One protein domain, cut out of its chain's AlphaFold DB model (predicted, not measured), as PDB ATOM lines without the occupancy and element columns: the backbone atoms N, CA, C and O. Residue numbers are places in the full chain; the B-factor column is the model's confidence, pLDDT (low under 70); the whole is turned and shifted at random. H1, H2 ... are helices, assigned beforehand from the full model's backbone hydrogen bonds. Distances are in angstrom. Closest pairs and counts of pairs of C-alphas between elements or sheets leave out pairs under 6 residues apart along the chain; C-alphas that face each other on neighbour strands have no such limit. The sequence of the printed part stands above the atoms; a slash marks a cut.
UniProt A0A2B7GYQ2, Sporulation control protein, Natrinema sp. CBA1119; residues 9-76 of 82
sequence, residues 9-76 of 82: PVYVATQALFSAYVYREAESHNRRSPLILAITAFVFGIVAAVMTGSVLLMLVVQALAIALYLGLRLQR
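AT A GLANCE: This is residues 9 to 76 of the 82 residues of the protein "Sporulation control protein" of Natrinema sp. CBA1119 (UniProt A0A2B7GYQ2). Three helices run up and down, each against the one before, in a bundle that gapes at one end: H1 and H2 pack together, while H3 folds back from H2 and its residues 67 to 76 stick out. The printed 68 residues hold three named helices, H1, H2, H3 along the chain, and no named strand: all helix. The whole is compact, radius of gyration of the C-alphas 12.5 A, spanning 35 by 25 by 18 A.

HOW THE PARTS SIT: Start at H3, residues 55 to 76: its residues 55 to 58 alone touch H2, residues 34 to 52, at residues 45 to 49 alone. Their closest C-alphas, Ala 49 and Val 55, are 5.4 A apart; this hairpin has a steep tilt of 42 degrees, opposite ways. H2 also touches H1, residues 9 to 28, with the closest C-alphas, Ser 19 and Ala 38, 4.7 A apart. That hairpin has a shallow tilt of 34 degrees, only just short of steep, opposite ways. H1 and H3 are close but not clearly touching; their closest C-alphas, Tyr 11 and Val 55, are 7.3 A apart. In H1, H2 and H3 every O i to N i+4 pair is within hydrogen-bond range.

IN THESE COORDINATES: Find C-alpha 55 at (38.352, 96.985, 9.178); H3 runs 31.6 A to C-alpha 76 at (49.495, 86.251, 36.681). H1, 28.6 A, begins at C-alpha 9; H2 is 26.8 A.

THE WHOLE: The farthest C-alphas, Pro 9 and Arg 76, are 36.8 A apart. The printed part has no cut, and both links are tight. Look for pLDDT under 70 at residues 29 to 32, 73 and 76.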
ATOM      1  N   PRO A   9      27.641  94.968   7.724       78.44
ATOM      2  CA  PRO A   9      26.917  94.151   8.697       78.44
ATOM      3  C   PRO A   9      27.792  93.061   9.331       78.44
ATOM      4  O   PRO A   9      27.650  92.807  10.525       78.44
ATOM      5  N   VAL A  10      28.741  92.470   8.590       79.12
ATOM      6  CA  VAL A  10      29.714  91.521   9.167       79.12
ATOM      7  C   VAL A  10      30.579  92.206  10.226       79.12
ATOM      8  O   VAL A  10      30.729  91.674  11.323       79.12
ATOM      9  N   TYR A  11      31.084  93.410   9.949       76.06
ATOM     10  CA  TYR A  11      31.873  94.176  10.911       76.06
ATOM     11  C   TYR A  11      31.084  94.504  12.181       76.06
ATOM     12  O   TYR A  11      31.594  94.328  13.288       76.06
ATOM     13  N   VAL A  12      29.831  94.938  12.031       80.44
ATOM     14  CA  VAL A  12      28.946  95.231  13.166       80.44
ATOM     15  C   VAL A  12      28.691  93.972  13.995       80.44
ATOM     16  O   VAL A  12      28.772  94.033  15.222       80.44
ATOM     17  N   ALA A  13      28.459  92.824  13.352       84.12
ATOM     18  CA  ALA A  13      28.298  91.550  14.048       84.12
ATOM     19  C   ALA A  13      29.571  91.153  14.816       84.12
ATOM     20  O   ALA A  13      29.492  90.764  15.981       84.12
ATOM     21  N   THR A  14      30.755  91.307  14.211       80.12
ATOM     22  CA  THR A  14      32.029  91.040  14.894       80.12
ATOM     23  C   THR A  14      32.241  91.987  16.076       80.12
ATOM     24  O   THR A  14      32.563  91.528  17.169       80.12
ATOM     25  N   GLN A  15      31.988  93.286  15.910       80.00
ATOM     26  CA  GLN A  15      32.067  94.261  17.003       80.00
ATOM     27  C   GLN A  15      31.097  93.943  18.145       80.00
ATOM     28  O   GLN A  15      31.464  94.059  19.314       80.00
ATOM     29  N   ALA A  16      29.881  93.492  17.831       81.00
ATOM     30  CA  ALA A  16      28.917  93.068  18.839       81.00
ATOM     31  C   ALA A  16      29.430  91.862  19.646       81.00
ATOM     32  O   ALA A  16      29.315  91.856  20.872       81.00
ATOM     33  N   LEU A  17      30.062  90.879  18.992       82.62
ATOM     34  CA  LEU A  17      30.683  89.735  19.672       82.62
ATOM     35  C   LEU A  17      31.838  90.162  20.588       82.62
ATOM     36  O   LEU A  17      31.913  89.706  21.729       82.62
ATOM     37  N   PHE A  18      32.705  91.066  20.124       77.19
ATOM     38  CA  PHE A  18      33.784  91.620  20.948       77.19
ATOM     39  C   PHE A  18      33.242  92.375  22.164       77.19
ATOM     40  O   PHE A  18      33.722  92.174  23.280       77.19
ATOM     41  N   SER A  19      32.215  93.203  21.975       76.88
ATOM     42  CA  SER A  19      31.564  93.932  23.066       76.88
ATOM     43  C   SER A  19      30.943  92.974  24.091       76.88
ATOM     44  O   SER A  19      31.138  93.149  25.294       76.88
ATOM     45  N   ALA A  20      30.287  91.902  23.634       78.19
ATOM     46  CA  ALA A  20      29.729  90.870  24.508       78.19
ATOM     47  C   ALA A  20      30.811  90.112  25.299       78.19
ATOM     48  O   ALA A  20      30.611  89.798  26.476       78.19
ATOM     49  N   TYR A  21      31.968  89.844  24.687       78.06
ATOM     50  CA  TYR A  21      33.112  89.251  25.385       78.06
ATOM     51  C   TYR A  21      33.652  90.184  26.476       78.06
ATOM     52  O   TYR A  21      33.814  89.761  27.619       78.06
ATOM     53  N   VAL A  22      33.846  91.469  26.158       76.06
ATOM     54  CA  VAL A  22      34.288  92.486  27.130       76.06
ATOM     55  C   VAL A  22      33.290  92.630  28.279       76.06
ATOM     56  O   VAL A  22      33.708  92.745  29.429       76.06
ATOM     57  N   TYR A  23      31.987  92.588  27.990       76.00
ATOM     58  CA  TYR A  23      30.941  92.605  29.012       76.00
ATOM     59  C   TYR A  23      31.090  91.427  29.982       76.00
ATOM     60  O   TYR A  23      31.187  91.645  31.189       76.00
ATOM     61  N   ARG A  24      31.179  90.197  29.456       75.81
ATOM     62  CA  ARG A  24      31.331  88.978  30.268       75.81
ATOM     63  C   ARG A  24      32.606  88.985  31.102       75.81
ATOM     64  O   ARG A  24      32.578  88.576  32.258       75.81
ATOM     65  N   GLU A  25      33.712  89.469  30.542       71.31
ATOM     66  CA  GLU A  25      34.979  89.548  31.270       71.31
ATOM     67  C   GLU A  25      34.945  90.630  32.359       71.31
ATOM     68  O   GLU A  25      35.480  90.453  33.450       71.31
ATOM     69  N   ALA A  26      34.285  91.760  32.106       71.25
ATOM     70  CA  ALA A  26      34.128  92.800  33.115       71.25
ATOM     71  C   ALA A  26      33.159  92.385  34.238       71.25
ATOM     72  O   ALA A  26      33.373  92.766  35.392       71.25
ATOM     73  N   GLU A  27      32.130  91.601  33.907       74.62
ATOM     74  CA  GLU A  27      31.197  90.992  34.858       74.62
ATOM     75  C   GLU A  27      31.908  89.946  35.731       74.62
ATOM     76  O   GLU A  27      31.790  89.998  36.954       74.62
ATOM     77  N   SER A  28      32.745  89.084  35.141       73.75
ATOM     78  CA  SER A  28      33.535  88.089  35.887       73.75
ATOM     79  C   SER A  28      34.560  88.713  36.841       73.75
ATOM     80  O   SER A  28      34.901  88.118  37.859       73.75
ATOM     81  N   HIS A  29      35.017  89.935  36.557       66.50
ATOM     82  CA  HIS A  29      35.933  90.696  37.414       66.50
ATOM     83  C   HIS A  29      35.220  91.615  38.423       66.50
ATOM     84  O   HIS A  29      35.878  92.470  39.025       66.50
ATOM     85  N   ASN A  30      33.894  91.497  38.587       64.31
ATOM     86  CA  ASN A  30      33.069  92.319  39.482       64.31
ATOM     87  C   ASN A  30      33.328  93.836  39.333       64.31
ATOM     88  O   ASN A  30      33.291  94.609  40.297       64.31
ATOM     89  N   ARG A  31      33.657  94.293  38.112       60.69
ATOM     90  CA  ARG A  31      33.873  95.722  37.862       60.69
ATOM     91  C   ARG A  31      32.531  96.435  37.947       60.69
ATOM     92  O   ARG A  31      31.558  95.990  37.363       60.69
ATOM     93  N   ARG A  32      32.497  97.603  38.597       62.84
ATOM     94  CA  ARG A  32      31.273  98.396  38.849       62.84
ATOM     95  C   ARG A  32      30.424  98.741  37.614       62.84
ATOM     96  O   ARG A  32      29.300  99.203  37.782       62.84
ATOM     97  N   SER A  33      30.928  98.597  36.385       70.00
ATOM     98  CA  SER A  33      30.186  98.962  35.169       70.00
ATOM     99  C   SER A  33      30.656  98.184  33.927       70.00
ATOM    100  O   SER A  33      31.283  98.765  33.036       70.00
ATOM    101  N   PRO A  34      30.349  96.877  33.828       70.00
ATOM    102  CA  PRO A  34      30.730  96.051  32.680       70.00
ATOM    103  C   PRO A  34      30.075  96.537  31.381       70.00
ATOM    104  O   PRO A  34      30.689  96.529  30.317       70.00
ATOM    105  N   LEU A  35      28.858  97.071  31.490       70.62
ATOM    106  CA  LEU A  35      28.098  97.634  30.380       70.62
ATOM    107  C   LEU A  35      28.757  98.892  29.787       70.62
ATOM    108  O   LEU A  35      28.841  99.027  28.569       70.62
ATOM    109  N   ILE A  36      29.308  99.779  30.625       71.69
ATOM    110  CA  ILE A  36      30.014 100.987  30.159       71.69
ATOM    111  C   ILE A  36      31.309 100.608  29.427       71.69
ATOM    112  O   ILE A  36      31.633 101.196  28.394       71.69
ATOM    113  N   LEU A  37      32.033  99.596  29.915       73.38
ATOM    114  CA  LEU A  37      33.246  99.098  29.256       73.38
ATOM    115  C   LEU A  37      32.940  98.469  27.891       73.38
ATOM    116  O   LEU A  37      33.646  98.726  26.920       73.38
ATOM    117  N   ALA A  38      31.857  97.699  27.797       71.69
ATOM    118  CA  ALA A  38      31.426  97.089  26.546       71.69
ATOM    119  C   ALA A  38      31.006  98.140  25.498       71.69
ATOM    120  O   ALA A  38      31.411  98.045  24.335       71.69
ATOM    121  N   ILE A  39      30.249  99.165  25.911       75.44
ATOM    122  CA  ILE A  39      29.815 100.266  25.032       75.44
ATOM    123  C   ILE A  39      31.009 101.101  24.572       75.44
ATOM    124  O   ILE A  39      31.129 101.403  23.386       75.44
ATOM    125  N   THR A  40      31.910 101.466  25.485       77.69
ATOM    126  CA  THR A  40      33.091 102.263  25.125       77.69
ATOM    127  C   THR A  40      33.995 101.502  24.163       77.69
ATOM    128  O   THR A  40      34.385 102.076  23.151       77.69
ATOM    129  N   ALA A  41      34.243 100.208  24.388       77.00
ATOM    130  CA  ALA A  41      35.003  99.369  23.461       77.00
ATOM    131  C   ALA A  41      34.359  99.299  22.062       77.00
ATOM    132  O   ALA A  41      35.064  99.408  21.058       77.00
ATOM    133  N   PHE A  42      33.029  99.179  21.994       75.69
ATOM    134  CA  PHE A  42      32.284  99.153  20.733       75.69
ATOM    135  C   PHE A  42      32.392 100.480  19.965       75.69
ATOM    136  O   PHE A  42      32.742 100.497  18.783       75.69
ATOM    137  N   VAL A  43      32.151 101.607  20.643       79.31
ATOM    138  CA  VAL A  43      32.227 102.946  20.035       79.31
ATOM    139  C   VAL A  43      33.651 103.254  19.573       79.31
ATOM    140  O   VAL A  43      33.846 103.691  18.438       79.31
ATOM    141  N   PHE A  44      34.656 102.970  20.406       79.44
ATOM    142  CA  PHE A  44      36.063 103.168  20.042       79.44
ATOM    143  C   PHE A  44      36.462 102.291  18.851       79.44
ATOM    144  O   PHE A  44      37.169 102.743  17.953       79.44
ATOM    145  N   GLY A  45      35.939 101.062  18.815       73.94
ATOM    146  CA  GLY A  45      36.000 100.140  17.689       73.94
ATOM    147  C   GLY A  45      35.589 100.773  16.365       73.94
ATOM    148  O   GLY A  45      36.353 100.793  15.398       73.94
ATOM    149  N   ILE A  46      34.374 101.314  16.325       74.19
ATOM    150  CA  ILE A  46      33.808 101.950  15.132       74.19
ATOM    151  C   ILE A  46      34.625 103.179  14.726       74.19
ATOM    152  O   ILE A  46      35.005 103.296  13.561       74.19
ATOM    153  N   VAL A  47      34.938 104.066  15.675       79.12
ATOM    154  CA  VAL A  47      35.694 105.298  15.402       79.12
ATOM    155  C   VAL A  47      37.075 104.982  14.828       79.12
ATOM    156  O   VAL A  47      37.472 105.574  13.824       79.12
ATOM    157  N   ALA A  48      37.793 104.018  15.407       74.06
ATOM    158  CA  ALA A  48      39.116 103.629  14.934       74.06
ATOM    159  C   ALA A  48      39.083 103.016  13.526       74.06
ATOM    160  O   ALA A  48      39.931 103.351  12.698       74.06
ATOM    161  N   ALA A  49      38.090 102.175  13.217       73.38
ATOM    162  CA  ALA A  49      37.921 101.620  11.872       73.38
ATOM    163  C   ALA A  49      37.604 102.704  10.827       73.38
ATOM    164  O   ALA A  49      38.117 102.644   9.710       73.38
ATOM    165  N   VAL A  50      36.813 103.720  11.193       76.44
ATOM    166  CA  VAL A  50      36.540 104.879  10.326       76.44
ATOM    167  C   VAL A  50      37.802 105.719  10.119       76.44
ATOM    168  O   VAL A  50      38.113 106.067   8.983       76.44
ATOM    169  N   MET A  51      38.560 106.002  11.185       74.69
ATOM    170  CA  MET A  51      39.798 106.793  11.116       74.69
ATOM    171  C   MET A  51      40.890 106.113  10.283       74.69
ATOM    172  O   MET A  51      41.600 106.773   9.533       74.69
ATOM    173  N   THR A  52      41.032 104.793  10.413       74.94
ATOM    174  CA  THR A  52      42.055 104.013   9.692       74.94
ATOM    175  C   THR A  52      41.611 103.597   8.293       74.94
ATOM    176  O   THR A  52      42.436 103.147   7.500       74.94
ATOM    177  N   GLY A  53      40.315 103.704   7.984       77.12
ATOM    178  CA  GLY A  53      39.735 103.234   6.726       77.12
ATOM    179  C   GLY A  53      39.876 101.723   6.503       77.12
ATOM    180  O   GLY A  53      39.649 101.256   5.386       77.12
ATOM    181  N   SER A  54      40.265 100.951   7.527       73.94
ATOM    182  CA  SER A  54      40.586  99.528   7.407       73.94
ATOM    183  C   SER A  54      40.014  98.712   8.562       73.94
ATOM    184  O   SER A  54      40.503  98.731   9.691       73.94
ATOM    185  N   VAL A  55      38.990  97.920   8.241       71.69
ATOM    186  CA  VAL A  55      38.352  96.985   9.178       71.69
ATOM    187  C   VAL A  55      39.309  95.867   9.602       71.69
ATOM    188  O   VAL A  55      39.361  95.514  10.777       71.69
ATOM    189  N   LEU A  56      40.097  95.332   8.661       72.44
ATOM    190  CA  LEU A  56      41.055  94.256   8.938       72.44
ATOM    191  C   LEU A  56      42.116  94.691   9.947       72.44
ATOM    192  O   LEU A  56      42.432  93.939  10.865       72.44
ATOM    193  N   LEU A  57      42.623  95.917   9.810       73.62
ATOM    194  CA  LEU A  57      43.604  96.462  10.743       73.62
ATOM    195  C   LEU A  57      43.016  96.564  12.155       73.62
ATOM    196  O   LEU A  57      43.675  96.177  13.118       73.62
ATOM    197  N   MET A  58      41.756  96.990  12.278       76.62
ATOM    198  CA  MET A  58      41.092  97.060  13.578       76.62
ATOM    199  C   MET A  58      40.902  95.678  14.217       76.62
ATOM    200  O   MET A  58      41.176  95.508  15.404       76.62
ATOM    201  N   LEU A  59      40.506  94.669  13.433       74.38
ATOM    202  CA  LEU A  59      40.373  93.292  13.923       74.38
ATOM    203  C   LEU A  59      41.710  92.713  14.396       74.38
ATOM    204  O   LEU A  59      41.755  92.055  15.432       74.38
ATOM    205  N   VAL A  60      42.806  92.990  13.681       78.69
ATOM    206  CA  VAL A  60      44.156  92.563  14.085       78.69
ATOM    207  C   VAL A  60      44.567  93.219  15.404       78.69
ATOM    208  O   VAL A  60      45.069  92.534  16.294       78.69
ATOM    209  N   VAL A  61      44.311  94.520  15.571       80.38
ATOM    210  CA  VAL A  61      44.599  95.234  16.827       80.38
ATOM    211  C   VAL A  61      43.777  94.665  17.986       80.38
ATOM    212  O   VAL A  61      44.318  94.434  19.067       80.38
ATOM    213  N   GLN A  62      42.491  94.382  17.768       78.12
ATOM    214  CA  GLN A  62      41.640  93.760  18.782       78.12
ATOM    215  C   GLN A  62      42.107  92.343  19.142       78.12
ATOM    216  O   GLN A  62      42.176  92.004  20.325       78.12
ATOM    217  N   ALA A  63      42.482  91.531  18.150       78.38
ATOM    218  CA  ALA A  63      43.029  90.197  18.373       78.38
ATOM    219  C   ALA A  63      44.344  90.247  19.167       78.38
ATOM    220  O   ALA A  63      44.518  89.473  20.107       78.38
ATOM    221  N   LEU A  64      45.235  91.196  18.854       82.56
ATOM    222  CA  LEU A  64      46.467  91.434  19.610       82.56
ATOM    223  C   LEU A  64      46.181  91.848  21.054       82.56
ATOM    224  O   LEU A  64      46.810  91.324  21.971       82.56
ATOM    225  N   ALA A  65      45.219  92.746  21.275       79.69
ATOM    226  CA  ALA A  65      44.831  93.167  22.617       79.69
ATOM    227  C   ALA A  65      44.305  91.986  23.454       79.69
ATOM    228  O   ALA A  65      44.702  91.835  24.610       79.69
ATOM    229  N   ILE A  66      43.473  91.116  22.864       78.88
ATOM    230  CA  ILE A  66      42.994  89.893  23.527       78.88
ATOM    231  C   ILE A  66      44.146  88.920  23.788       78.88
ATOM    232  O   ILE A  66      44.250  88.392  24.893       78.88
ATOM    233  N   ALA A  67      45.026  88.690  22.812       79.62
ATOM    234  CA  ALA A  67      46.167  87.790  22.969       79.62
ATOM    235  C   ALA A  67      47.113  88.262  24.085       79.62
ATOM    236  O   ALA A  67      47.545  87.457  24.908       79.62
ATOM    237  N   LEU A  68      47.381  89.569  24.162       82.19
ATOM    238  CA  LEU A  68      48.155  90.175  25.245       82.19
ATOM    239  C   LEU A  68      47.449  90.032  26.591       82.19
ATOM    240  O   LEU A  68      48.089  89.668  27.575       82.19
ATOM    241  N   TYR A  69      46.140  90.280  26.643       75.19
ATOM    242  CA  TYR A  69      45.355  90.107  27.862       75.19
ATOM    243  C   TYR A  69      45.395  88.656  28.362       75.19
ATOM    244  O   TYR A  69      45.699  88.419  29.531       75.19
ATOM    245  N   LEU A  70      45.162  87.684  27.477       77.50
ATOM    246  CA  LEU A  70      45.232  86.257  27.797       77.50
ATOM    247  C   LEU A  70      46.644  85.841  28.216       77.50
ATOM    248  O   LEU A  70      46.794  85.142  29.215       77.50
ATOM    249  N   GLY A  71      47.679  86.305  27.513       78.62
ATOM    250  CA  GLY A  71      49.074  86.049  27.874       78.62
ATOM    251  C   GLY A  71      49.427  86.595  29.260       78.62
ATOM    252  O   GLY A  71      50.005  85.883  30.079       78.62
ATOM    253  N   LEU A  72      49.005  87.825  29.569       77.94
ATOM    254  CA  LEU A  72      49.172  88.431  30.893       77.94
ATOM    255  C   LEU A  72      48.375  87.691  31.976       77.94
ATOM    256  O   LEU A  72      48.854  87.558  33.102       77.94
ATOM    257  N   ARG A  73      47.173  87.197  31.656       68.50
ATOM    258  CA  ARG A  73      46.344  86.403  32.577       68.50
ATOM    259  C   ARG A  73      46.999  85.059  32.899       68.50
ATOM    260  O   ARG A  73      47.029  84.670  34.060       68.50
ATOM    261  N   LEU A  74      47.571  84.388  31.898       71.31
ATOM    262  CA  LEU A  74      48.325  83.145  32.087       71.31
ATOM    263  C   LEU A  74      49.582  83.360  32.943       71.31
ATOM    264  O   LEU A  74      49.912  82.506  33.758       71.31
ATOM    265  N   GLN A  75      50.249  84.511  32.808       72.62
ATOM    266  CA  GLN A  75      51.418  84.854  33.627       72.62
ATOM    267  C   GLN A  75      51.077  85.244  35.071       72.62
ATOM    268  O   GLN A  75      51.906  85.048  35.956       72.62
ATOM    269  N   ARG A  76      49.888  85.803  35.331       62.00
ATOM    270  CA  ARG A  76      49.495  86.251  36.681       62.00
ATOM    271  C   ARG A  76      48.995  85.138  37.605       62.00
ATOM    272  O   ARG A  76      48.867  85.397  38.796       62.00
TER     273      ARG A  76